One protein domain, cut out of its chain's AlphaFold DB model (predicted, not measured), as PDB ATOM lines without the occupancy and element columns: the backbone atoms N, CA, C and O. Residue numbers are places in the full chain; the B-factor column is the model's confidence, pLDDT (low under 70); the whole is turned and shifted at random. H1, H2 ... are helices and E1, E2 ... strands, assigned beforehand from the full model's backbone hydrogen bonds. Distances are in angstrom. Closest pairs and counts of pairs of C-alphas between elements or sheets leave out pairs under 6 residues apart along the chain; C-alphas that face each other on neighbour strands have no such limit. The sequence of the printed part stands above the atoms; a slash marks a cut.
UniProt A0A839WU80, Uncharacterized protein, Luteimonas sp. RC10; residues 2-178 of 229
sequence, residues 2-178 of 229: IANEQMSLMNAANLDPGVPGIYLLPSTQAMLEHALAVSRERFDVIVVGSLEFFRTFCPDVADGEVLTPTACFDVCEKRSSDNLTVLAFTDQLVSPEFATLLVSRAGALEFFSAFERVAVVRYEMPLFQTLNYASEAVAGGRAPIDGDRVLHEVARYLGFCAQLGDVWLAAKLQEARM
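Overview. This is residues 2 to 178 of the 229 residues of an uncharacterized protein of Luteimonas sp. RC10 (UniProt A0A839WU80). A small twisted sheet of four parallel strands, in the order E2 E3 E1 E6, is the middle of three layers, with H2 on one face and H5 and H6 on the other; beyond one end of its strands a separate antiparallel hairpin, E4 and E5, packs on H6 and H7. H1 packs on H2, away from the sheet, and residues 135 to 141 stick out. The printed part has 177 residues with seven named helices and six named strands, in the order H1 E1 H2 E2 H3 H4 E3 E4 E5 H5 E6 H6 H7, a mixed class. It is compact, with a radius of gyration of the C-alphas of 15.7 A and spans of 49 by 40 by 29 A.

Along the chain. H1, residues 2 to 12, begins with C-alpha 2 at (-11.583, -29.939, 16.449) and is 17.0 A from first to last C-alpha. E1 is residues 21 to 24, H2 is 29 to 41, 18.9 A long, and E2 is 45 to 48. H3 is 51 to 57, H4 is 69 to 77, and E3 is 85 to 88. E4 is 101 to 105, E5 is 108 to 112, H5 is 115 to 122, and E6 is 127 to 129. H6 is 150 to 163, 20.3 A long, and H7, 172 to 177, ends with C-alpha 177 at (-8.913, -47.329, -10.356).

Arrangement. E2 and E3 are parallel, with N 46 and O 85 at 2.9 A; E3 and E1 likewise, with N 86 and O 21 at 2.8 A; E1 and E6 likewise, with N 24 and O 128 at 2.9 A. E1, H2 and E2 form a split strand-helix-strand unit, with E3 between the strands; E2, H3 H4 and E3 form one with neighbour strands, and both crossovers are right-handed. H2 is over E2 at a height over the sheet of 8.9 A; H5, on the opposite face, is over E1 at 9.5 A. H3 and H4 only graze the sheet. H1 touches H2 at a shallow tilt of 19 degrees, C-alphas 12 and 34 being closest at 5.4 A. H6 touches H5 with residues 150 to 151 alone, C-alphas 117 and 150 being closest at 5.9 A. In the hairpin of E4 and E5, N 103 and O 110 are 2.9 A apart; the closest C-alphas of E5 and H7, 111 and 177, are 4.7 A apart. Every O i to N i+4 pair is within hydrogen-bond range in H2, H3, H4 and H5, against 5 of 7 in H1, 9 of 10 in H6 and 0 of 2 in H7, which has 2 of 3 O i to N i+3 pairs within range.

Size, cuts and confidence. The farthest C-alphas, of Asp 63 and Val 138, are 50.5 A apart. The printed part has no cut; the links H3 to H4, E3 to E4 and E6 to H6 are long. Mean pLDDT of the printed part is 76.0, with residues 2 to 18, 57 to 66, 76 to 82 and 130 to 147 under 70.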
ATOM      1  N   ILE A   2     -11.756 -31.375  16.801       35.97
ATOM      2  CA  ILE A   2     -11.583 -29.939  16.449       35.97
ATOM      3  C   ILE A   2     -10.465 -29.697  15.403       35.97
ATOM      4  O   ILE A   2     -10.555 -28.786  14.586       35.97
ATOM      5  N   ALA A   3      -9.445 -30.564  15.354       41.38
ATOM      6  CA  ALA A   3      -8.338 -30.461  14.394       41.38
ATOM      7  C   ALA A   3      -8.742 -30.679  12.918       41.38
ATOM      8  O   ALA A   3      -8.082 -30.143  12.033       41.38
ATOM      9  N   ASN A   4      -9.824 -31.420  12.636       47.16
ATOM     10  CA  ASN A   4     -10.239 -31.720  11.254       47.16
ATOM     11  C   ASN A   4     -10.967 -30.545  10.585       47.16
ATOM     12  O   ASN A   4     -10.763 -30.301   9.400       47.16
ATOM     13  N   GLU A   5     -11.774 -29.786  11.331       42.47
ATOM     14  CA  GLU A   5     -12.475 -28.611  10.792       42.47
ATOM     15  C   GLU A   5     -11.529 -27.414  10.612       42.47
ATOM     16  O   GLU A   5     -11.593 -26.731   9.591       42.47
ATOM     17  N   GLN A   6     -10.578 -27.211  11.535       42.38
ATOM     18  CA  GLN A   6      -9.544 -26.176  11.394       42.38
ATOM     19  C   GLN A   6      -8.539 -26.484  10.266       42.38
ATOM     20  O   GLN A   6      -8.139 -25.562   9.557       42.38
ATOM     21  N   MET A   7      -8.196 -27.760  10.024       46.28
ATOM     22  CA  MET A   7      -7.420 -28.166   8.839       46.28
ATOM     23  C   MET A   7      -8.177 -27.908   7.527       46.28
ATOM     24  O   MET A   7      -7.570 -27.487   6.547       46.28
ATOM     25  N   SER A   8      -9.497 -28.114   7.501       43.56
ATOM     26  CA  SER A   8     -10.328 -27.894   6.308       43.56
ATOM     27  C   SER A   8     -10.445 -26.405   5.940       43.56
ATOM     28  O   SER A   8     -10.326 -26.040   4.772       43.56
ATOM     29  N   LEU A   9     -10.599 -25.522   6.937       41.91
ATOM     30  CA  LEU A   9     -10.774 -24.077   6.732       41.91
ATOM     31  C   LEU A   9      -9.476 -23.340   6.340       41.91
ATOM     32  O   LEU A   9      -9.532 -22.388   5.564       41.91
ATOM     33  N   MET A  10      -8.302 -23.777   6.816       42.91
ATOM     34  CA  MET A  10      -7.012 -23.150   6.458       42.91
ATOM     35  C   MET A  10      -6.535 -23.483   5.032       42.91
ATOM     36  O   MET A  10      -5.737 -22.736   4.468       42.91
ATOM     37  N   ASN A  11      -7.039 -24.568   4.437       50.69
ATOM     38  CA  ASN A  11      -6.704 -25.013   3.080       50.69
ATOM     39  C   ASN A  11      -7.287 -24.126   1.974       50.69
ATOM     40  O   ASN A  11      -6.665 -23.959   0.929       50.69
ATOM     41  N   ALA A  12      -8.465 -23.550   2.216       48.53
ATOM     42  CA  ALA A  12      -9.135 -22.659   1.280       48.53
ATOM     43  C   ALA A  12      -8.434 -21.292   1.192       48.53
ATOM     44  O   ALA A  12      -8.221 -20.771   0.112       48.53
ATOM     45  N   ALA A  13      -8.005 -20.712   2.314       44.41
ATOM     46  CA  ALA A  13      -7.593 -19.306   2.365       44.41
ATOM     47  C   ALA A  13      -6.301 -18.938   1.590       44.41
ATOM     48  O   ALA A  13      -6.037 -17.753   1.420       44.41
ATOM     49  N   ASN A  14      -5.504 -19.909   1.120       53.50
ATOM     50  CA  ASN A  14      -4.215 -19.681   0.435       53.50
ATOM     51  C   ASN A  14      -4.194 -20.145  -1.033       53.50
ATOM     52  O   ASN A  14      -3.126 -20.348  -1.615       53.50
ATOM     53  N   LEU A  15      -5.362 -20.337  -1.638       61.03
ATOM     54  CA  LEU A  15      -5.509 -20.817  -3.009       61.03
ATOM     55  C   LEU A  15      -5.524 -19.675  -4.034       61.03
ATOM     56  O   LEU A  15      -6.298 -19.706  -4.984       61.03
ATOM     57  N   ASP A  16      -4.649 -18.680  -3.859       62.38
ATOM     58  CA  ASP A  16      -4.362 -17.708  -4.914       62.38
ATOM     59  C   ASP A  16      -3.149 -18.191  -5.727       62.38
ATOM     60  O   ASP A  16      -1.999 -18.088  -5.277       62.38
ATOM     61  N   PRO A  17      -3.366 -18.822  -6.893       63.16
ATOM     62  CA  PRO A  17      -2.279 -19.251  -7.750       63.16
ATOM     63  C   PRO A  17      -1.589 -18.017  -8.339       63.16
ATOM     64  O   PRO A  17      -2.080 -17.381  -9.269       63.16
ATOM     65  N   GLY A  18      -0.420 -17.688  -7.787       64.75
ATOM     66  CA  GLY A  18       0.421 -16.589  -8.270       64.75
ATOM     67  C   GLY A  18       1.166 -16.881  -9.581       64.75
ATOM     68  O   GLY A  18       1.844 -15.996 -10.091       64.75
ATOM     69  N   VAL A  19       1.078 -18.109 -10.113       76.44
ATOM     70  CA  VAL A  19       1.733 -18.540 -11.363       76.44
ATOM     71  C   VAL A  19       0.785 -19.454 -12.162       76.44
ATOM     72  O   VAL A  19       0.215 -20.367 -11.555       76.44
ATOM     73  N   PRO A  20       0.631 -19.267 -13.488       83.56
ATOM     74  CA  PRO A  20      -0.100 -20.193 -14.357       83.56
ATOM     75  C   PRO A  20       0.436 -21.625 -14.266       83.56
ATOM     76  O   PRO A  20       1.637 -21.838 -14.099       83.56
ATOM     77  N   GLY A  21      -0.442 -22.618 -14.364       84.50
ATOM     78  CA  GLY A  21      -0.071 -24.026 -14.214       84.50
ATOM     79  C   GLY A  21      -1.190 -24.891 -13.656       84.50
ATOM     80  O   GLY A  21      -2.314 -24.433 -13.462       84.50
ATOM     81  N   ILE A  22      -0.883 -26.160 -13.395       86.31
ATOM     82  CA  ILE A  22      -1.827 -27.124 -12.826       86.31
ATOM     83  C   ILE A  22      -1.518 -27.373 -11.349       86.31
ATOM     84  O   ILE A  22      -0.411 -27.747 -10.980       86.31
ATOM     85  N   TYR A  23      -2.518 -27.189 -10.496       87.31
ATOM     86  CA  TYR A  23      -2.442 -27.297  -9.047       87.31
ATOM     87  C   TYR A  23      -3.232 -28.509  -8.576       87.31
ATOM     88  O   TYR A  23      -4.449 -28.557  -8.743       87.31
ATOM     89  N   LEU A  24      -2.555 -29.478  -7.964       87.88
ATOM     90  CA  LEU A  24      -3.215 -30.653  -7.402       87.88
ATOM     91  C   LEU A  24      -3.809 -30.321  -6.040       87.88
ATOM     92  O   LEU A  24      -3.064 -30.035  -5.098       87.88
ATOM     93  N   LEU A  25      -5.134 -30.401  -5.941       88.06
ATOM     94  CA  LEU A  25      -5.892 -30.093  -4.734       88.06
ATOM     95  C   LEU A  25      -6.580 -31.350  -4.196       88.06
ATOM     96  O   LEU A  25      -7.174 -32.096  -4.974       88.06
ATOM     97  N   PRO A  26      -6.532 -31.627  -2.883       87.81
ATOM     98  CA  PRO A  26      -7.276 -32.743  -2.308       87.81
ATOM     99  C   PRO A  26      -8.783 -32.469  -2.362       87.81
ATOM    100  O   PRO A  26      -9.224 -31.369  -2.016       87.81
ATOM    101  N   SER A  27      -9.596 -33.465  -2.729       89.75
ATOM    102  CA  SER A  27     -11.054 -33.321  -2.769       89.75
ATOM    103  C   SER A  27     -11.663 -33.314  -1.360       89.75
ATOM    104  O   SER A  27     -12.216 -34.310  -0.892       89.75
ATOM    105  N   THR A  28     -11.560 -32.191  -0.662       89.62
ATOM    106  CA  THR A  28     -12.341 -31.917   0.551       89.62
ATOM    107  C   THR A  28     -13.464 -30.942   0.215       89.62
ATOM    108  O   THR A  28     -13.384 -30.221  -0.783       89.62
ATOM    109  N   GLN A  29     -14.507 -30.899   1.047       88.12
ATOM    110  CA  GLN A  29     -15.637 -29.989   0.832       88.12
ATOM    111  C   GLN A  29     -15.174 -28.525   0.762       88.12
ATOM    112  O   GLN A  29     -15.482 -27.833  -0.204       88.12
ATOM    113  N   ALA A  30     -14.358 -28.089   1.728       84.12
ATOM    114  CA  ALA A  30     -13.852 -26.718   1.780       84.12
ATOM    115  C   ALA A  30     -12.981 -26.369   0.562       84.12
ATOM    116  O   ALA A  30     -13.072 -25.265   0.028       84.12
ATOM    117  N   MET A  31     -12.165 -27.318   0.092       85.50
ATOM    118  CA  MET A  31     -11.294 -27.086  -1.059       85.50
ATOM    119  C   MET A  31     -12.079 -26.950  -2.362       85.50
ATOM    120  O   MET A  31     -11.772 -26.086  -3.179       85.50
ATOM    121  N   LEU A  32     -13.112 -27.777  -2.546       87.81
ATOM    122  CA  LEU A  32     -14.014 -27.681  -3.692       87.81
ATOM    123  C   LEU A  32     -14.775 -26.358  -3.696       87.81
ATOM    124  O   LEU A  32     -14.803 -25.682  -4.721       87.81
ATOM    125  N   GLU A  33     -15.370 -25.981  -2.565       87.69
ATOM    126  CA  GLU A  33     -16.112 -24.724  -2.436       87.69
ATOM    127  C   GLU A  33     -15.230 -23.518  -2.755       87.69
ATOM    128  O   GLU A  33     -15.630 -22.650  -3.532       87.69
ATOM    129  N   HIS A  34     -14.008 -23.501  -2.224       85.44
ATOM    130  CA  HIS A  34     -13.072 -22.419  -2.472       85.44
ATOM    131  C   HIS A  34     -12.586 -22.377  -3.925       85.44
ATOM    132  O   HIS A  34     -12.648 -21.326  -4.555       85.44
ATOM    133  N   ALA A  35     -12.165 -23.511  -4.494       86.81
ATOM    134  CA  ALA A  35     -11.718 -23.571  -5.885       86.81
ATOM    135  C   ALA A  35     -12.814 -23.094  -6.856       86.81
ATOM    136  O   ALA A  35     -12.538 -22.345  -7.793       86.81
ATOM    137  N   LEU A  36     -14.069 -23.484  -6.603       88.12
ATOM    138  CA  LEU A  36     -15.211 -23.028  -7.394       88.12
ATOM    139  C   LEU A  36     -15.466 -21.528  -7.222       88.12
ATOM    140  O   LEU A  36     -15.735 -20.857  -8.215       88.12
ATOM    141  N   ALA A  37     -15.350 -20.983  -6.006       87.31
ATOM    142  CA  ALA A  37     -15.449 -19.541  -5.779       87.31
ATOM    143  C   ALA A  37     -14.383 -18.768  -6.576       87.31
ATOM    144  O   ALA A  37     -14.740 -17.870  -7.335       87.31
ATOM    145  N   VAL A  38     -13.116 -19.195  -6.513       85.94
ATOM    146  CA  VAL A  38     -12.013 -18.579  -7.274       85.94
ATOM    147  C   VAL A  38     -12.293 -18.606  -8.779       85.94
ATOM    148  O   VAL A  38     -12.173 -17.578  -9.438       85.94
ATOM    149  N   SER A  39     -12.743 -19.737  -9.335       86.56
ATOM    150  CA  SER A  39     -13.050 -19.836 -10.777       86.56
ATOM    151  C   SER A  39     -14.215 -18.964 -11.252       86.56
ATOM    152  O   SER A  39     -14.305 -18.645 -12.433       86.56
ATOM    153  N   ARG A  40     -15.119 -18.556 -10.352       87.06
ATOM    154  CA  ARG A  40     -16.210 -17.624 -10.688       87.06
ATOM    155  C   ARG A  40     -15.732 -16.178 -10.737       87.06
ATOM    156  O   ARG A  40     -16.321 -15.373 -11.451       87.06
ATOM    157  N   GLU A  41     -14.688 -15.858  -9.981       86.50
ATOM    158  CA  GLU A  41     -14.085 -14.524  -9.921       86.50
ATOM    159  C   GLU A  41     -12.984 -14.338 -10.975       86.50
ATOM    160  O   GLU A  41     -12.741 -13.220 -11.430       86.50
ATOM    161  N   ARG A  42     -12.336 -15.433 -11.391       83.94
ATOM    162  CA  ARG A  42     -11.182 -15.444 -12.295       83.94
ATOM    163  C   ARG A  42     -11.442 -16.288 -13.542       83.94
ATOM    164  O   ARG A  42     -11.526 -17.509 -13.471       83.94
ATOM    165  N   PHE A  43     -11.508 -15.635 -14.703       82.38
ATOM    166  CA  PHE A  43     -11.749 -16.289 -16.000       82.38
ATOM    167  C   PHE A  43     -10.574 -17.157 -16.480       82.38
ATOM    168  O   PHE A  43     -10.752 -18.032 -17.322       82.38
ATOM    169  N   ASP A  44      -9.377 -16.908 -15.953       84.31
ATOM    170  CA  ASP A  44      -8.152 -17.649 -16.236       84.31
ATOM    171  C   ASP A  44      -8.002 -18.906 -15.363       84.31
ATOM    172  O   ASP A  44      -7.036 -19.648 -15.529       84.31
ATOM    173  N   VAL A  45      -8.949 -19.174 -14.455       86.00
ATOM    174  CA  VAL A  45      -8.928 -20.327 -13.551       86.00
ATOM    175  C   VAL A  45     -10.001 -21.342 -13.943       86.00
ATOM    176  O   VAL A  45     -11.192 -21.040 -13.965       86.00
ATOM    177  N   ILE A  46      -9.590 -22.588 -14.173       87.38
ATOM    178  CA  ILE A  46     -10.491 -23.711 -14.444       87.38
ATOM    179  C   ILE A  46     -10.365 -24.743 -13.331       87.38
ATOM    180  O   ILE A  46      -9.270 -25.171 -12.976       87.38
ATOM    181  N   VAL A  47     -11.501 -25.187 -12.800       89.19
ATOM    182  CA  VAL A  47     -11.557 -26.295 -11.841       89.19
ATOM    183  C   VAL A  47     -11.815 -27.590 -12.592       89.19
ATOM    184  O   VAL A  47     -12.796 -27.683 -13.317       89.19
ATOM    185  N   VAL A  48     -10.972 -28.600 -12.394       89.12
ATOM    186  CA  VAL A  48     -11.086 -29.918 -13.035       89.12
ATOM    187  C   VAL A  48     -11.363 -30.987 -11.986       89.12
ATOM    188  O   VAL A  48     -10.801 -30.965 -10.895       89.12
ATOM    189  N   GLY A  49     -12.232 -31.943 -12.322       86.06
ATOM    190  CA  GLY A  49     -12.639 -33.013 -11.409       86.06
ATOM    191  C   GLY A  49     -13.805 -32.641 -10.489       86.06
ATOM    192  O   GLY A  49     -14.129 -33.411  -9.597       86.06
ATOM    193  N   SER A  50     -14.467 -31.499 -10.712       83.50
ATOM    194  CA  SER A  50     -15.739 -31.152 -10.063       83.50
ATOM    195  C   SER A  50     -16.944 -31.610 -10.899       83.50
ATOM    196  O   SER A  50     -16.850 -31.812 -12.111       83.50
ATOM    197  N   LEU A  51     -18.122 -31.741 -10.281       77.94
ATOM    198  CA  LEU A  51     -19.353 -32.034 -11.028       77.94
ATOM    199  C   LEU A  51     -19.694 -30.920 -12.034       77.94
ATOM    200  O   LEU A  51     -20.189 -31.205 -13.122       77.94
ATOM    201  N   GLU A  52     -19.430 -29.663 -11.667       78.00
ATOM    202  CA  GLU A  52     -19.622 -28.491 -12.528       78.00
ATOM    203  C   GLU A  52     -18.729 -28.570 -13.770       78.00
ATOM    204  O   GLU A  52     -19.211 -28.373 -14.879       78.00
ATOM    205  N   PHE A  53     -17.472 -28.984 -13.606       80.81
ATOM    206  CA  PHE A  53     -16.564 -29.238 -14.719       80.81
ATOM    207  C   PHE A  53     -17.137 -30.258 -15.706       80.81
ATOM    208  O   PHE A  53     -17.267 -29.966 -16.894       80.81
ATOM    209  N   PHE A  54     -17.561 -31.430 -15.225       74.50
ATOM    210  CA  PHE A  54     -18.140 -32.434 -16.115       74.50
ATOM    211  C   PHE A  54     -19.418 -31.912 -16.788       74.50
ATOM    212  O   PHE A  54     -19.623 -32.131 -17.975       74.50
ATOM    213  N   ARG A  55     -20.257 -31.152 -16.082       75.12
ATOM    214  CA  ARG A  55     -21.468 -30.558 -16.667       75.12
ATOM    215  C   ARG A  55     -21.208 -29.443 -17.668       75.12
ATOM    216  O   ARG A  55     -22.075 -29.223 -18.493       75.12
ATOM    217  N   THR A  56     -20.090 -28.734 -17.589       72.88
ATOM    218  CA  THR A  56     -19.795 -27.594 -18.471       72.88
ATOM    219  C   THR A  56     -18.964 -28.008 -19.677       72.88
ATOM    220  O   THR A  56     -19.151 -27.466 -20.759       72.88
ATOM    221  N   PHE A  57     -18.066 -28.981 -19.508       66.38
ATOM    222  CA  PHE A  57     -17.111 -29.392 -20.540       66.38
ATOM    223  C   PHE A  57     -17.443 -30.746 -21.191       66.38
ATOM    224  O   PHE A  57     -16.887 -31.057 -22.237       66.38
ATOM    225  N   CYS A  58     -18.356 -31.550 -20.622       62.16
ATOM    226  CA  CYS A  58     -18.870 -32.765 -21.279       62.16
ATOM    227  C   CYS A  58     -20.128 -32.603 -22.164       62.16
ATOM    228  O   CYS A  58     -20.360 -33.527 -22.938       62.16
ATOM    229  N   PRO A  59     -20.967 -31.541 -22.105       55.66
ATOM    230  CA  PRO A  59     -22.131 -31.437 -23.000       55.66
ATOM    231  C   PRO A  59     -21.749 -31.246 -24.465       55.66
ATOM    232  O   PRO A  59     -22.452 -31.744 -25.336       55.66
ATOM    233  N   ASP A  60     -20.637 -30.547 -24.717       46.72
ATOM    234  CA  ASP A  60     -20.124 -30.258 -26.065       46.72
ATOM    235  C   ASP A  60     -19.458 -31.476 -26.724       46.72
ATOM    236  O   ASP A  60     -19.078 -31.427 -27.891       46.72
ATOM    237  N   VAL A  61     -19.369 -32.598 -26.004       50.81
ATOM    238  CA  VAL A  61     -19.014 -33.909 -26.555       50.81
ATOM    239  C   VAL A  61     -20.267 -34.500 -27.218       50.81
ATOM    240  O   VAL A  61     -20.823 -35.516 -26.798       50.81
ATOM    241  N   ALA A  62     -20.782 -33.778 -28.212       40.53
ATOM    242  CA  ALA A  62     -21.870 -34.230 -29.060       40.53
ATOM    243  C   ALA A  62     -21.396 -35.423 -29.912       40.53
ATOM    244  O   ALA A  62     -20.229 -35.525 -30.279       40.53
ATOM    245  N   ASP A  63     -22.315 -36.339 -30.215       45.69
ATOM    246  CA  ASP A  63     -22.136 -37.418 -31.197       45.69
ATOM    247  C   ASP A  63     -21.055 -38.474 -30.902       45.69
ATOM    248  O   ASP A  63     -20.412 -39.015 -31.800       45.69
ATOM    249  N   GLY A  64     -20.919 -38.870 -29.634       50.88
ATOM    250  CA  GLY A  64     -20.181 -40.089 -29.279       50.88
ATOM    251  C   GLY A  64     -18.665 -39.925 -29.193       50.88
ATOM    252  O   GLY A  64     -17.950 -40.927 -29.099       50.88
ATOM    253  N   GLU A  65     -18.171 -38.688 -29.171       57.31
ATOM    254  CA  GLU A  65     -16.801 -38.423 -28.749       57.31
ATOM    255  C   GLU A  65     -16.608 -38.797 -27.264       57.31
ATOM    256  O   GLU A  65     -17.542 -38.881 -26.465       57.31
ATOM    257  N   VAL A  66     -15.371 -39.106 -26.886       65.12
ATOM    258  CA  VAL A  66     -15.001 -39.441 -25.508       65.12
ATOM    259  C   VAL A  66     -14.167 -38.283 -24.987       65.12
ATOM    260  O   VAL A  66     -13.148 -37.960 -25.597       65.12
ATOM    261  N   LEU A  67     -14.563 -37.668 -23.867       72.69
ATOM    262  CA  LEU A  67     -13.769 -36.598 -23.261       72.69
ATOM    263  C   LEU A  67     -12.427 -37.163 -22.787       72.69
ATOM    264  O   LEU A  67     -12.328 -37.775 -21.726       72.69
ATOM    265  N   THR A  68     -11.392 -36.963 -23.595       81.25
ATOM    266  CA  THR A  68     -10.013 -37.290 -23.234       81.25
ATOM    267  C   THR A  68      -9.371 -36.107 -22.511       81.25
ATOM    268  O   THR A  68      -9.799 -34.965 -22.698       81.25
ATOM    269  N   PRO A  69      -8.300 -36.332 -21.732       84.00
ATOM    270  CA  PRO A  69      -7.504 -35.245 -21.179       84.00
ATOM    271  C   PRO A  69      -7.091 -34.189 -22.206       84.00
ATOM    272  O   PRO A  69      -7.221 -32.999 -21.945       84.00
ATOM    273  N   THR A  70      -6.660 -34.622 -23.391       84.31
ATOM    274  CA  THR A  70      -6.287 -33.733 -24.493       84.31
ATOM    275  C   THR A  70      -7.464 -32.883 -24.957       84.31
ATOM    276  O   THR A  70      -7.343 -31.668 -25.010       84.31
ATOM    277  N   ALA A  71      -8.620 -33.499 -25.221       80.31
ATOM    278  CA  ALA A  71      -9.809 -32.769 -25.656       80.31
ATOM    279  C   ALA A  71     -10.260 -31.740 -24.607       80.31
ATOM    280  O   ALA A  71     -10.662 -30.633 -24.953       80.31
ATOM    281  N   CYS A  72     -10.133 -32.073 -23.318       79.81
ATOM    282  CA  CYS A  72     -10.380 -31.118 -22.245       79.81
ATOM    283  C   CYS A  72      -9.449 -29.902 -22.345       79.81
ATOM    284  O   CYS A  72      -9.925 -28.768 -22.303       79.81
ATOM    285  N   PHE A  73      -8.139 -30.118 -22.478       80.19
ATOM    286  CA  PHE A  73      -7.185 -29.015 -22.574       80.19
ATOM    287  C   PHE A  73      -7.335 -28.207 -23.864       80.19
ATOM    288  O   PHE A  73      -7.284 -26.989 -23.786       80.19
ATOM    289  N   ASP A  74      -7.632 -28.832 -25.005       79.25
ATOM    290  CA  ASP A  74      -7.901 -28.117 -26.261       79.25
ATOM    291  C   ASP A  74      -9.122 -27.173 -26.130       79.25
ATOM    292  O   ASP A  74      -9.153 -26.086 -26.709       79.25
ATOM    293  N   VAL A  75     -10.143 -27.552 -25.346       72.56
ATOM    294  CA  VAL A  75     -11.273 -26.660 -25.020       72.56
ATOM    295  C   VAL A  75     -10.851 -25.548 -24.054       72.56
ATOM    296  O   VAL A  75     -11.320 -24.418 -24.184       72.56
ATOM    297  N   CYS A  76      -9.971 -25.847 -23.096       68.69
ATOM    298  CA  CYS A  76      -9.457 -24.863 -22.141       68.69
ATOM    299  C   CYS A  76      -8.556 -23.815 -22.817       68.69
ATOM    300  O   CYS A  76      -8.718 -22.627 -22.558       68.69
ATOM    301  N   GLU A  77      -7.670 -24.236 -23.721       67.69
ATOM    302  CA  GLU A  77      -6.764 -23.387 -24.509       67.69
ATOM    303  C   GLU A  77      -7.546 -22.429 -25.417       67.69
ATOM    304  O   GLU A  77      -7.262 -21.238 -25.476       67.69
ATOM    305  N   LYS A  78      -8.635 -22.895 -26.044       60.94
ATOM    306  CA  LYS A  78      -9.542 -22.016 -26.808       60.94
ATOM    307  C   LYS A  78     -10.206 -20.926 -25.959       60.94
ATOM    308  O   LYS A  78     -10.711 -19.953 -26.518       60.94
ATOM    309  N   ARG A  79     -10.271 -21.108 -24.635       58.34
ATOM    310  CA  ARG A  79     -10.935 -20.192 -23.696       58.34
ATOM    311  C   ARG A  79      -9.962 -19.319 -22.903       58.34
ATOM    312  O   ARG A  79     -10.419 -18.338 -22.324       58.34
ATOM    313  N   SER A  80      -8.670 -19.646 -22.865       58.69
ATOM    314  CA  SER A  80      -7.707 -18.994 -21.976       58.69
ATOM    315  C   SER A  80      -6.360 -18.772 -22.660       58.69
ATOM    316  O   SER A  80      -5.850 -19.655 -23.341       58.69
ATOM    317  N   SER A  81      -5.806 -17.571 -22.486       58.69
ATOM    318  CA  SER A  81      -4.479 -17.183 -22.977       58.69
ATOM    319  C   SER A  81      -3.360 -17.919 -22.223       58.69
ATOM    320  O   SER A  81      -3.635 -18.696 -21.311       58.69
ATOM    321  N   ASP A  82      -2.098 -17.582 -22.512       66.25
ATOM    322  CA  ASP A  82      -0.850 -18.065 -21.874       66.25
ATOM    323  C   ASP A  82      -0.812 -18.041 -20.319       66.25
ATOM    324  O   ASP A  82       0.173 -18.446 -19.708       66.25
ATOM    325  N   ASN A  83      -1.879 -17.581 -19.656       79.50
ATOM    326  CA  ASN A  83      -2.020 -17.446 -18.209       79.50
ATOM    327  C   ASN A  83      -2.974 -18.472 -17.565       79.50
ATOM    328  O   ASN A  83      -3.362 -18.298 -16.410       79.50
ATOM    329  N   LEU A  84      -3.365 -19.535 -18.277       84.75
ATOM    330  CA  LEU A  84      -4.299 -20.531 -17.752       84.75
ATOM    331  C   LEU A  84      -3.803 -21.172 -16.443       84.75
ATOM    332  O   LEU A  84      -2.710 -21.738 -16.359       84.75
ATOM    333  N   THR A  85      -4.672 -21.170 -15.438       86.50
ATOM    334  CA  THR A  85      -4.494 -21.908 -14.194       86.50
ATOM    335  C   THR A  85      -5.539 -23.006 -14.060       86.50
ATOM    336  O   THR A  85      -6.738 -22.769 -14.182       86.50
ATOM    337  N   VAL A  86      -5.093 -24.221 -13.752       88.25
ATOM    338  CA  VAL A  86      -5.961 -25.377 -13.540       88.25
ATOM    339  C   VAL A  86      -5.894 -25.821 -12.088       88.25
ATOM    340  O   VAL A  86      -4.845 -26.213 -11.595       88.25
ATOM    341  N   LEU A  87      -7.033 -25.813 -11.408       89.44
ATOM    342  CA  LEU A  87      -7.209 -26.381 -10.079       89.44
ATOM    343  C   LEU A  87      -7.747 -27.808 -10.233       89.44
ATOM    344  O   LEU A  87      -8.927 -28.009 -10.513       89.44
ATOM    345  N   ALA A  88      -6.873 -28.805 -10.109       90.69
ATOM    346  CA  ALA A  88      -7.175 -30.196 -10.418       90.69
ATOM    347  C   ALA A  88      -7.444 -31.030  -9.159       90.69
ATOM    348  O   ALA A  88      -6.555 -31.279  -8.342       90.69
ATOM    349  N   PHE A  89      -8.664 -31.556  -9.063       92.44
ATOM    350  CA  PHE A  89      -9.030 -32.635  -8.148       92.44
ATOM    351  C   PHE A  89      -8.729 -33.987  -8.802       92.44
ATOM    352  O   PHE A  89      -9.623 -34.739  -9.196       92.44
ATOM    353  N   THR A  90      -7.438 -34.277  -8.982       90.94
ATOM    354  CA  THR A  90      -6.943 -35.495  -9.644       90.94
ATOM    355  C   THR A  90      -7.479 -36.768  -9.012       90.94
ATOM    356  O   THR A  90      -7.703 -37.761  -9.699       90.94
ATOM    357  N   ASP A  91      -7.700 -36.776  -7.704       92.19
ATOM    358  CA  ASP A  91      -8.320 -37.883  -6.981       92.19
ATOM    359  C   ASP A  91      -9.755 -38.202  -7.440       92.19
ATOM    360  O   ASP A  91     -10.164 -39.357  -7.332       92.19
ATOM    361  N   GLN A  92     -10.478 -37.248  -8.029       92.56
ATOM    362  CA  GLN A  92     -11.806 -37.456  -8.621       92.56
ATOM    363  C   GLN A  92     -11.761 -37.931 -10.084       92.56
ATOM    364  O   GLN A  92     -12.743 -38.481 -10.589       92.56
ATOM    365  N   LEU A  93     -10.614 -37.810 -10.763       92.00
ATOM    366  CA  LEU A  93     -10.403 -38.288 -12.134       92.00
ATOM    367  C   LEU A  93     -10.143 -39.804 -12.152       92.00
ATOM    368  O   LEU A  93      -9.032 -40.278 -12.399       92.00
ATOM    369  N   VAL A  94     -11.163 -40.590 -11.803       90.50
ATOM    370  CA  VAL A  94     -11.084 -42.062 -11.694       90.50
ATOM    371  C   VAL A  94     -11.662 -42.791 -12.905       90.50
ATOM    372  O   VAL A  94     -11.482 -44.006 -13.050       90.50
ATOM    373  N   SER A  95     -12.377 -42.067 -13.767       86.25
ATOM    374  CA  SER A  95     -13.086 -42.649 -14.899       86.25
ATOM    375  C   SER A  95     -12.109 -43.217 -15.943       86.25
ATOM    376  O   SER A  95     -10.957 -42.780 -16.005       86.25
ATOM    377  N   PRO A  96     -12.520 -44.212 -16.751       86.75
ATOM    378  CA  PRO A  96     -11.651 -44.811 -17.762       86.75
ATOM    379  C   PRO A  96     -11.067 -43.831 -18.776       86.75
ATOM    380  O   PRO A  96      -9.989 -44.082 -19.297       86.75
ATOM    381  N   GLU A  97     -11.768 -42.734 -19.037       84.56
ATOM    382  CA  GLU A  97     -11.412 -41.722 -20.026       84.56
ATOM    383  C   GLU A  97     -10.246 -40.844 -19.547       84.56
ATOM    384  O   GLU A  97      -9.372 -40.486 -20.334       84.56
ATOM    385  N   PHE A  98     -10.186 -40.557 -18.241       88.50
ATOM    386  CA  PHE A  98      -9.120 -39.758 -17.634       88.50
ATOM    387  C   PHE A  98      -8.014 -40.619 -17.025       88.50
ATOM    388  O   PHE A  98      -6.834 -40.342 -17.228       88.50
ATOM    389  N   ALA A  99      -8.371 -41.677 -16.294       91.75
ATOM    390  CA  ALA A  99      -7.420 -42.566 -15.639       91.75
ATOM    391  C   ALA A  99      -7.025 -43.738 -16.539       91.75
ATOM    392  O   ALA A  99      -7.536 -44.846 -16.394       91.75
ATOM    393  N   THR A 100      -6.131 -43.491 -17.490       90.88
ATOM    394  CA  THR A 100      -5.721 -44.461 -18.519       90.88
ATOM    395  C   THR A 100      -4.357 -45.101 -18.259       90.88
ATOM    396  O   THR A 100      -4.033 -46.111 -18.880       90.88
ATOM    397  N   LEU A 101      -3.560 -44.563 -17.332       91.38
ATOM    398  CA  LEU A 101      -2.189 -45.017 -17.098       91.38
ATOM    399  C   LEU A 101      -2.169 -46.134 -16.058       91.38
ATOM    400  O   LEU A 101      -2.465 -45.893 -14.895       91.38
ATOM    401  N   LEU A 102      -1.814 -47.354 -16.455       93.06
ATOM    402  CA  LEU A 102      -1.644 -48.462 -15.514       93.06
ATOM    403  C   LEU A 102      -0.279 -48.353 -14.823       93.06
ATOM    404  O   LEU A 102       0.757 -48.420 -15.484       93.06
ATOM    405  N   VAL A 103      -0.281 -48.200 -13.501       90.44
ATOM    406  CA  VAL A 103       0.920 -47.982 -12.683       90.44
ATOM    407  C   VAL A 103       0.975 -49.014 -11.560       90.44
ATOM    408  O   VAL A 103      -0.054 -49.398 -11.006       90.44
ATOM    409  N   SER A 104       2.181 -49.466 -11.208       88.12
ATOM    410  CA  SER A 104       2.399 -50.246  -9.988       88.12
ATOM    411  C   SER A 104       2.744 -49.319  -8.823       88.12
ATOM    412  O   SER A 104       3.719 -48.569  -8.895       88.12
ATOM    413  N   ARG A 105       1.957 -49.370  -7.746       79.94
ATOM    414  CA  ARG A 105       2.167 -48.603  -6.514       79.94
ATOM    415  C   ARG A 105       1.916 -49.494  -5.304       79.94
ATOM    416  O   ARG A 105       0.903 -50.176  -5.244       79.94
ATOM    417  N   ALA A 106       2.835 -49.474  -4.336       78.94
ATOM    418  CA  ALA A 106       2.697 -50.196  -3.064       78.94
ATOM    419  C   ALA A 106       2.315 -51.691  -3.216       78.94
ATOM    420  O   ALA A 106       1.560 -52.232  -2.415       78.94
ATOM    421  N   GLY A 107       2.825 -52.360  -4.259       83.88
ATOM    422  CA  GLY A 107       2.529 -53.770  -4.539       83.88
ATOM    423  C   GLY A 107       1.192 -54.032  -5.246       83.88
ATOM    424  O   GLY A 107       0.889 -55.185  -5.540       83.88
ATOM    425  N   ALA A 108       0.419 -52.992  -5.567       87.62
ATOM    426  CA  ALA A 108      -0.824 -53.078  -6.326       87.62
ATOM    427  C   ALA A 108      -0.686 -52.433  -7.713       87.62
ATOM    428  O   ALA A 108       0.157 -51.564  -7.937       87.62
ATOM    429  N   LEU A 109      -1.518 -52.877  -8.657       92.44
ATOM    430  CA  LEU A 109      -1.709 -52.209  -9.944       92.44
ATOM    431  C   LEU A 109      -2.933 -51.298  -9.858       92.44
ATOM    432  O   LEU A 109      -4.008 -51.747  -9.461       92.44
ATOM    433  N   GLU A 110      -2.775 -50.044 -10.265       93.31
ATOM    434  CA  GLU A 110      -3.800 -49.002 -10.189       93.31
ATOM    435  C   GLU A 110      -3.787 -48.151 -11.466       93.31
ATOM    436  O   GLU A 110      -2.734 -47.901 -12.053       93.31
ATOM    437  N   PHE A 111      -4.958 -47.687 -11.903       94.19
ATOM    438  CA  PHE A 111      -5.082 -46.741 -13.010       94.19
ATOM    439  C   PHE A 111      -4.993 -45.294 -12.525       94.19
ATOM    440  O   PHE A 111      -5.821 -44.832 -11.739       94.19
ATOM    441  N   PHE A 112      -4.010 -44.563 -13.035       92.81
ATOM    442  CA  PHE A 112      -3.751 -43.160 -12.745       92.81
ATOM    443  C   PHE A 112      -4.294 -42.268 -13.855       92.81
ATOM    444  O   PHE A 112      -4.327 -42.659 -15.026       92.81
ATOM    445  N   SER A 113      -4.701 -41.060 -13.461       92.12
ATOM    446  CA  SER A 113      -5.049 -39.979 -14.380       92.12
ATOM    447  C   SER A 113      -3.880 -39.681 -15.323       92.12
ATOM    448  O   SER A 113      -2.732 -39.572 -14.898       92.12
ATOM    449  N   ALA A 114      -4.168 -39.589 -16.620       91.69
ATOM    450  CA  ALA A 114      -3.232 -39.073 -17.615       91.69
ATOM    451  C   ALA A 114      -3.291 -37.544 -17.722       91.69
ATOM    452  O   ALA A 114      -2.473 -36.954 -18.426       91.69
ATOM    453  N   PHE A 115      -4.252 -36.911 -17.047       91.38
ATOM    454  CA  PHE A 115      -4.539 -35.487 -17.168       91.38
ATOM    455  C   PHE A 115      -3.335 -34.614 -16.839       91.38
ATOM    456  O   PHE A 115      -2.945 -33.763 -17.631       91.38
ATOM    457  N   GLU A 116      -2.672 -34.903 -15.726       91.06
ATOM    458  CA  GLU A 116      -1.532 -34.140 -15.233       91.06
ATOM    459  C   GLU A 116      -0.333 -34.295 -16.168       91.06
ATOM    460  O   GLU A 116       0.389 -33.339 -16.437       91.06
ATOM    461  N   ARG A 117      -0.139 -35.500 -16.717       90.12
ATOM    462  CA  ARG A 117       0.962 -35.765 -17.647       90.12
ATOM    463  C   ARG A 117       0.748 -35.047 -18.973       90.12
ATOM    464  O   ARG A 117       1.703 -34.507 -19.519       90.12
ATOM    465  N   VAL A 118      -0.484 -35.034 -19.484       90.50
ATOM    466  CA  VAL A 118      -0.831 -34.291 -20.701       90.50
ATOM    467  C   VAL A 118      -0.610 -32.793 -20.489       90.50
ATOM    468  O   VAL A 118       0.040 -32.177 -21.327       90.50
ATOM    469  N   ALA A 119      -1.053 -32.240 -19.356       88.19
ATOM    470  CA  ALA A 119      -0.842 -30.834 -19.007       88.19
ATOM    471  C   ALA A 119       0.644 -30.436 -19.074       88.19
ATOM    472  O   ALA A 119       1.005 -29.482 -19.754       88.19
ATOM    473  N   VAL A 120       1.507 -31.214 -18.416       88.00
ATOM    474  CA  VAL A 120       2.944 -30.918 -18.307       88.00
ATOM    475  C   VAL A 120       3.684 -31.152 -19.621       88.00
ATOM    476  O   VAL A 120       4.504 -30.336 -20.019       88.00
ATOM    477  N   VAL A 121       3.432 -32.277 -20.297       87.00
ATOM    478  CA  VAL A 121       4.237 -32.690 -21.461       87.00
ATOM    479  C   VAL A 121       3.799 -31.996 -22.743       87.00
ATOM    480  O   VAL A 121       4.642 -31.675 -23.574       87.00
ATOM    481  N   ARG A 122       2.490 -31.827 -22.946       87.19
ATOM    482  CA  ARG A 122       1.948 -31.297 -24.203       87.19
ATOM    483  C   ARG A 122       1.680 -29.801 -24.138       87.19
ATOM    484  O   ARG A 122       1.908 -29.128 -25.132       87.19
ATOM    485  N   TYR A 123       1.179 -29.318 -23.005       84.31
ATOM    486  CA  TYR A 123       0.809 -27.910 -22.831       84.31
ATOM    487  C   TYR A 123       1.835 -27.136 -21.998       84.31
ATOM    488  O   TYR A 123       1.577 -25.996 -21.633       84.31
ATOM    489  N   GLU A 124       2.971 -27.762 -21.666       84.06
ATOM    490  CA  GLU A 124       4.084 -27.154 -20.921       84.06
ATOM    491  C   GLU A 124       3.649 -26.495 -19.596       84.06
ATOM    492  O   GLU A 124       4.316 -25.605 -19.065       84.06
ATOM    493  N   MET A 125       2.527 -26.950 -19.026       84.12
ATOM    494  CA  MET A 125       1.974 -26.372 -17.809       84.12
ATOM    495  C   MET A 125       2.743 -26.899 -16.598       84.12
ATOM    496  O   MET A 125       2.740 -28.111 -16.363       84.12
ATOM    497  N   PRO A 126       3.353 -26.034 -15.771       84.06
ATOM    498  CA  PRO A 126       4.048 -26.488 -14.580       84.06
ATOM    499  C   PRO A 126       3.061 -27.145 -13.610       84.06
ATOM    500  O   PRO A 126       1.969 -26.631 -13.351       84.06
ATOM    501  N   LEU A 127       3.458 -28.296 -13.070       83.56
ATOM    502  CA  LEU A 127       2.704 -29.004 -12.044       83.56
ATOM    503  C   LEU A 127       3.096 -28.507 -10.655       83.56
ATOM    504  O   LEU A 127       4.264 -28.525 -10.271       83.56
ATOM    505  N   PHE A 128       2.088 -28.135  -9.882       82.00
ATOM    506  CA  PHE A 128       2.194 -27.693  -8.507       82.00
ATOM    507  C   PHE A 128       1.385 -28.605  -7.601       82.00
ATOM    508  O   PHE A 128       0.292 -29.060  -7.939       82.00
ATOM    509  N   GLN A 129       1.905 -28.841  -6.402       71.06
ATOM    510  CA  GLN A 129       1.198 -29.601  -5.386       71.06
ATOM    511  C   GLN A 129       1.002 -28.742  -4.151       71.06
ATOM    512  O   GLN A 129       1.965 -28.199  -3.610       71.06
ATOM    513  N   THR A 130      -0.229 -28.660  -3.656       65.44
ATOM    514  CA  THR A 130      -0.498 -28.064  -2.345       65.44
ATOM    515  C   THR A 130      -0.279 -29.126  -1.268       65.44
ATOM    516  O   THR A 130      -1.215 -29.571  -0.610       65.44
ATOM    517  N   LEU A 131       0.962 -29.600  -1.143       55.56
ATOM    518  CA  LEU A 131       1.374 -30.563  -0.121       55.56
ATOM    519  C   LEU A 131       2.292 -29.866   0.881       55.56
ATOM    520  O   LEU A 131       3.502 -30.056   0.829       55.56
ATOM    521  N   ASN A 132       1.719 -28.997   1.717       41.66
ATOM    522  CA  ASN A 132       2.095 -28.794   3.120       41.66
ATOM    523  C   ASN A 132       1.344 -27.603   3.726       41.66
ATOM    524  O   ASN A 132       1.278 -26.511   3.161       41.66
ATOM    525  N   TYR A 133       0.805 -27.861   4.914       45.28
ATOM    526  CA  TYR A 133       0.343 -26.887   5.889       45.28
ATOM    527  C   TYR A 133       1.569 -26.213   6.526       45.28
ATOM    528  O   TYR A 133       2.571 -26.880   6.760       45.28
ATOM    529  N   ALA A 134       1.439 -24.934   6.873       30.58
ATOM    530  CA  ALA A 134       2.459 -24.053   7.453       30.58
ATOM    531  C   ALA A 134       3.406 -23.377   6.445       30.58
ATOM    532  O   ALA A 134       4.288 -23.982   5.853       30.58
ATOM    533  N   SER A 135       3.195 -22.066   6.317       31.02
ATOM    534  CA  SER A 135       4.211 -21.015   6.253       31.02
ATOM    535  C   SER A 135       5.672 -21.461   6.074       31.02
ATOM    536  O   SER A 135       6.484 -21.305   6.978       31.02
ATOM    537  N   GLU A 136       6.042 -21.854   4.864       28.39
ATOM    538  CA  GLU A 136       7.260 -21.324   4.260       28.39
ATOM    539  C   GLU A 136       6.842 -20.434   3.092       28.39
ATOM    540  O   GLU A 136       7.026 -20.730   1.917       28.39
ATOM    541  N   ALA A 137       6.315 -19.263   3.452       29.53
ATOM    542  CA  ALA A 137       6.722 -18.043   2.774       29.53
ATOM    543  C   ALA A 137       8.218 -17.811   3.072       29.53
ATOM    544  O   ALA A 137       8.605 -16.911   3.808       29.53
ATOM    545  N   VAL A 138       9.065 -18.690   2.551       24.83
ATOM    546  CA  VAL A 138      10.492 -18.467   2.370       24.83
ATOM    547  C   VAL A 138      10.681 -18.615   0.875       24.83
ATOM    548  O   VAL A 138      10.085 -19.498   0.269       24.83
ATOM    549  N   ALA A 139      11.425 -17.704   0.265       28.84
ATOM    550  CA  ALA A 139      11.687 -17.631  -1.165       28.84
ATOM    551  C   ALA A 139      12.385 -18.901  -1.716       28.84
ATOM    552  O   ALA A 139      13.559 -18.879  -2.069       28.84
ATOM    553  N   GLY A 140      11.656 -20.014  -1.779       25.75
ATOM    554  CA  GLY A 140      12.078 -21.329  -2.238       25.75
ATOM    555  C   GLY A 140      11.069 -21.814  -3.264       25.75
ATOM    556  O   GLY A 140       9.945 -22.183  -2.934       25.75
ATOM    557  N   GLY A 141      11.455 -21.707  -4.533       34.53
ATOM    558  CA  GLY A 141      10.579 -21.883  -5.680       34.53
ATOM    559  C   GLY A 141       9.792 -23.190  -5.649       34.53
ATOM    560  O   GLY A 141      10.345 -24.273  -5.456       34.53
ATOM    561  N   ARG A 142       8.495 -23.086  -5.949       51.62
ATOM    562  CA  ARG A 142       7.745 -24.185  -6.551       51.62
ATOM    563  C   ARG A 142       8.382 -24.468  -7.917       51.62
ATOM    564  O   ARG A 142       7.969 -23.897  -8.920       51.62
ATOM    565  N   ALA A 143       9.471 -25.231  -7.943       53.59
ATOM    566  CA  ALA A 143      10.152 -25.539  -9.190       53.59
ATOM    567  C   ALA A 143       9.210 -26.389 -10.062       53.59
ATOM    568  O   ALA A 143       8.703 -27.400  -9.566       53.59
ATOM    569  N   PRO A 144       8.958 -25.992 -11.324       62.09
ATOM    570  CA  PRO A 144       8.209 -26.796 -12.278       62.09
ATOM    571  C   PRO A 144       8.722 -28.237 -12.328       62.09
ATOM    572  O   PRO A 144       9.930 -28.479 -12.329       62.09
ATOM    573  N   ILE A 145       7.796 -29.190 -12.355       68.50
ATOM    574  CA  ILE A 145       8.100 -30.616 -12.486       68.50
ATOM    575  C   ILE A 145       8.079 -30.985 -13.978       68.50
ATOM    576  O   ILE A 145       7.174 -30.565 -14.696       68.50
ATOM    577  N   ASP A 146       9.056 -31.775 -14.436       69.81
ATOM    578  CA  ASP A 146       9.104 -32.313 -15.801       69.81
ATOM    579  C   ASP A 146       8.130 -33.492 -16.021       69.81
ATOM    580  O   ASP A 146       7.580 -34.079 -15.084       69.81
ATOM    581  N   GLY A 147       7.910 -33.856 -17.286       69.19
ATOM    582  CA  GLY A 147       6.948 -34.886 -17.687       69.19
ATOM    583  C   GLY A 147       7.192 -36.286 -17.117       69.19
ATOM    584  O   GLY A 147       6.234 -37.036 -16.906       69.19
ATOM    585  N   ASP A 148       8.451 -36.637 -16.850       73.00
ATOM    586  CA  ASP A 148       8.837 -37.966 -16.369       73.00
ATOM    587  C   ASP A 148       8.553 -38.128 -14.872       73.00
ATOM    588  O   ASP A 148       8.245 -39.224 -14.393       73.00
ATOM    589  N   ARG A 149       8.568 -37.022 -14.124       83.75
ATOM    590  CA  ARG A 149       8.321 -37.006 -12.678       83.75
ATOM    591  C   ARG A 149       6.846 -36.903 -12.290       83.75
ATOM    592  O   ARG A 149       6.509 -37.183 -11.139       83.75
ATOM    593  N   VAL A 150       5.947 -36.586 -13.225       88.19
ATOM    594  CA  VAL A 150       4.511 -36.375 -12.944       88.19
ATOM    595  C   VAL A 150       3.861 -37.551 -12.212       88.19
ATOM    596  O   VAL A 150       3.143 -37.349 -11.236       88.19
ATOM    597  N   LEU A 151       4.116 -38.793 -12.636       88.12
ATOM    598  CA  LEU A 151       3.476 -39.969 -12.030       88.12
ATOM    599  C   LEU A 151       3.897 -40.192 -10.576       88.12
ATOM    600  O   LEU A 151       3.067 -40.571  -9.746       88.12
ATOM    601  N   HIS A 152       5.171 -39.944 -10.266       86.31
ATOM    602  CA  HIS A 152       5.679 -40.021  -8.899       86.31
ATOM    603  C   HIS A 152       4.976 -38.997  -8.004       86.31
ATOM    604  O   HIS A 152       4.536 -39.309  -6.898       86.31
ATOM    605  N   GLU A 153       4.804 -37.788  -8.523       85.88
ATOM    606  CA  GLU A 153       4.167 -36.693  -7.811       85.88
ATOM    607  C   GLU A 153       2.669 -36.962  -7.611       85.88
ATOM    608  O   GLU A 153       2.173 -36.834  -6.491       85.88
ATOM    609  N   VAL A 154       1.950 -37.454  -8.623       89.38
ATOM    610  CA  VAL A 154       0.553 -37.899  -8.461       89.38
ATOM    611  C   VAL A 154       0.447 -39.017  -7.415       89.38
ATOM    612  O   VAL A 154      -0.458 -38.994  -6.581       89.38
ATOM    613  N   ALA A 155       1.387 -39.969  -7.387       89.06
ATOM    614  CA  ALA A 155       1.402 -41.025  -6.374       89.06
ATOM    615  C   ALA A 155       1.580 -40.467  -4.952       89.06
ATOM    616  O   ALA A 155       0.878 -40.911  -4.037       89.06
ATOM    617  N   ARG A 156       2.483 -39.490  -4.778       86.50
ATOM    618  CA  ARG A 156       2.721 -38.780  -3.511       86.50
ATOM    619  C   ARG A 156       1.481 -38.013  -3.058       86.50
ATOM    620  O   ARG A 156       1.063 -38.161  -1.911       86.50
ATOM    621  N   TYR A 157       0.852 -37.278  -3.971       88.31
ATOM    622  CA  TYR A 157      -0.408 -36.571  -3.739       88.31
ATOM    623  C   TYR A 157      -1.526 -37.521  -3.284       88.31
ATOM    624  O   TYR A 157      -2.162 -37.270  -2.264       88.31
ATOM    625  N   LEU A 158      -1.725 -38.659  -3.957       89.56
ATOM    626  CA  LEU A 158      -2.743 -39.636  -3.550       89.56
ATOM    627  C   LEU A 158      -2.424 -40.286  -2.198       89.56
ATOM    628  O   LEU A 158      -3.338 -40.632  -1.453       89.56
ATOM    629  N   GLY A 159      -1.138 -40.458  -1.875       87.44
ATOM    630  CA  GLY A 159      -0.696 -40.896  -0.550       87.44
ATOM    631  C   GLY A 159      -1.071 -39.896   0.543       87.44
ATOM    632  O   GLY A 159      -1.548 -40.300   1.599       87.44
ATOM    633  N   PHE A 160      -0.927 -38.597   0.270       85.94
ATOM    634  CA  PHE A 160      -1.399 -37.541   1.162       85.94
ATOM    635  C   PHE A 160      -2.928 -37.514   1.276       85.94
ATOM    636  O   PHE A 160      -3.441 -37.480   2.391       85.94
ATOM    637  N   CYS A 161      -3.671 -37.603   0.166       88.06
ATOM    638  CA  CYS A 161      -5.136 -37.637   0.219       88.06
ATOM    639  C   CYS A 161      -5.654 -38.791   1.090       88.06
ATOM    640  O   CYS A 161      -6.592 -38.605   1.859       88.06
ATOM    641  N   ALA A 162      -5.001 -39.956   1.043       88.81
ATOM    642  CA  ALA A 162      -5.357 -41.090   1.894       88.81
ATOM    643  C   ALA A 162      -5.203 -40.799   3.400       88.81
ATOM    644  O   ALA A 162      -5.956 -41.348   4.204       88.81
ATOM    645  N   GLN A 163      -4.280 -39.915   3.797       87.56
ATOM    646  CA  GLN A 163      -4.083 -39.520   5.199       87.56
ATOM    647  C   GLN A 163      -5.186 -38.591   5.721       87.56
ATOM    648  O   GLN A 163      -5.342 -38.459   6.933       87.56
ATOM    649  N   LEU A 164      -5.970 -37.969   4.834       84.44
ATOM    650  CA  LEU A 164      -7.092 -37.112   5.225       84.44
ATOM    651  C   LEU A 164      -8.255 -37.915   5.839       84.44
ATOM    652  O   LEU A 164      -9.083 -37.346   6.547       84.44
ATOM    653  N   GLY A 165      -8.329 -39.229   5.603       87.69
ATOM    654  CA  GLY A 165      -9.379 -40.082   6.161       87.69
ATOM    655  C   GLY A 165     -10.777 -39.667   5.693       87.69
ATOM    656  O   GLY A 165     -11.002 -39.459   4.503       87.69
ATOM    657  N   ASP A 166     -11.719 -39.530   6.625       88.31
ATOM    658  CA  ASP A 166     -13.146 -39.345   6.316       88.31
ATOM    659  C   ASP A 166     -13.485 -38.032   5.594       88.31
ATOM    660  O   ASP A 166     -14.535 -37.936   4.960       88.31
ATOM    661  N   VAL A 167     -12.616 -37.014   5.658       87.50
ATOM    662  CA  VAL A 167     -12.845 -35.746   4.938       87.50
ATOM    663  C   VAL A 167     -12.432 -35.818   3.466       87.50
ATOM    664  O   VAL A 167     -12.700 -34.887   2.703       87.50
ATOM    665  N   TRP A 168     -11.794 -36.914   3.048       91.62
ATOM    666  CA  TRP A 168     -11.465 -37.158   1.652       91.62
ATOM    667  C   TRP A 168     -12.680 -37.669   0.880       91.62
ATOM    668  O   TRP A 168     -13.026 -38.851   0.912       91.62
ATOM    669  N   LEU A 169     -13.310 -36.777   0.117       91.19
ATOM    670  CA  LEU A 169     -14.537 -37.085  -0.617       91.19
ATOM    671  C   LEU A 169     -14.345 -38.188  -1.667       91.19
ATOM    672  O   LEU A 169     -15.243 -39.002  -1.884       91.19
ATOM    673  N   ALA A 170     -13.169 -38.258  -2.297       92.00
ATOM    674  CA  ALA A 170     -12.876 -39.237  -3.336       92.00
ATOM    675  C   ALA A 170     -12.350 -40.580  -2.805       92.00
ATOM    676  O   ALA A 170     -12.011 -41.442  -3.618       92.00
ATOM    677  N   ALA A 171     -12.309 -40.806  -1.484       92.75
ATOM    678  CA  ALA A 171     -11.779 -42.042  -0.900       92.75
ATOM    679  C   ALA A 171     -12.442 -43.299  -1.492       92.75
ATOM    680  O   ALA A 171     -11.766 -44.199  -1.987       92.75
ATOM    681  N   LYS A 172     -13.781 -43.321  -1.544       91.94
ATOM    682  CA  LYS A 172     -14.549 -44.443  -2.119       91.94
ATOM    683  C   LYS A 172     -14.438 -44.537  -3.642       91.94
ATOM    684  O   LYS A 172     -14.630 -45.606  -4.210       91.94
ATOM    685  N   LEU A 173     -14.126 -43.429  -4.318       91.69
ATOM    686  CA  LEU A 173     -13.969 -43.411  -5.774       91.69
ATOM    687  C   LEU A 173     -12.688 -44.125  -6.219       91.69
ATOM    688  O   LEU A 173     -12.629 -44.612  -7.348       91.69
ATOM    689  N   GLN A 174     -11.683 -44.234  -5.341       92.19
ATOM    690  CA  GLN A 174     -10.398 -44.848  -5.682       92.19
ATOM    691  C   GLN A 174     -10.523 -46.316  -6.084       92.19
ATOM    692  O   GLN A 174      -9.756 -46.785  -6.920       92.19
ATOM    693  N   GLU A 175     -11.532 -47.030  -5.584       92.44
ATOM    694  CA  GLU A 175     -11.799 -48.409  -5.992       92.44
ATOM    695  C   GLU A 175     -12.000 -48.538  -7.511       92.44
ATOM    696  O   GLU A 175     -11.612 -49.547  -8.102       92.44
ATOM    697  N   ALA A 176     -12.528 -47.509  -8.184       91.50
ATOM    698  CA  ALA A 176     -12.719 -47.506  -9.636       91.50
ATOM    699  C   ALA A 176     -11.400 -47.484 -10.438       91.50
ATOM    700  O   ALA A 176     -11.410 -47.696 -11.657       91.50
ATOM    701  N   ARG A 177     -10.260 -47.254  -9.773       91.19
ATOM    702  CA  ARG A 177      -8.913 -47.329 -10.356       91.19
ATOM    703  C   ARG A 177      -8.338 -48.739 -10.350       91.19
ATOM    704  O   ARG A 177      -7.334 -48.978 -11.012       91.19
ATOM    705  N   MET A 178      -8.964 -49.680  -9.650       93.06
ATOM    706  CA  MET A 178      -8.466 -51.050  -9.580       93.06
ATOM    707  C   MET A 178      -8.787 -51.819 -10.873       93.06
ATOM    708  O   MET A 178      -9.931 -51.768 -11.342       93.06
TER     709      MET A 178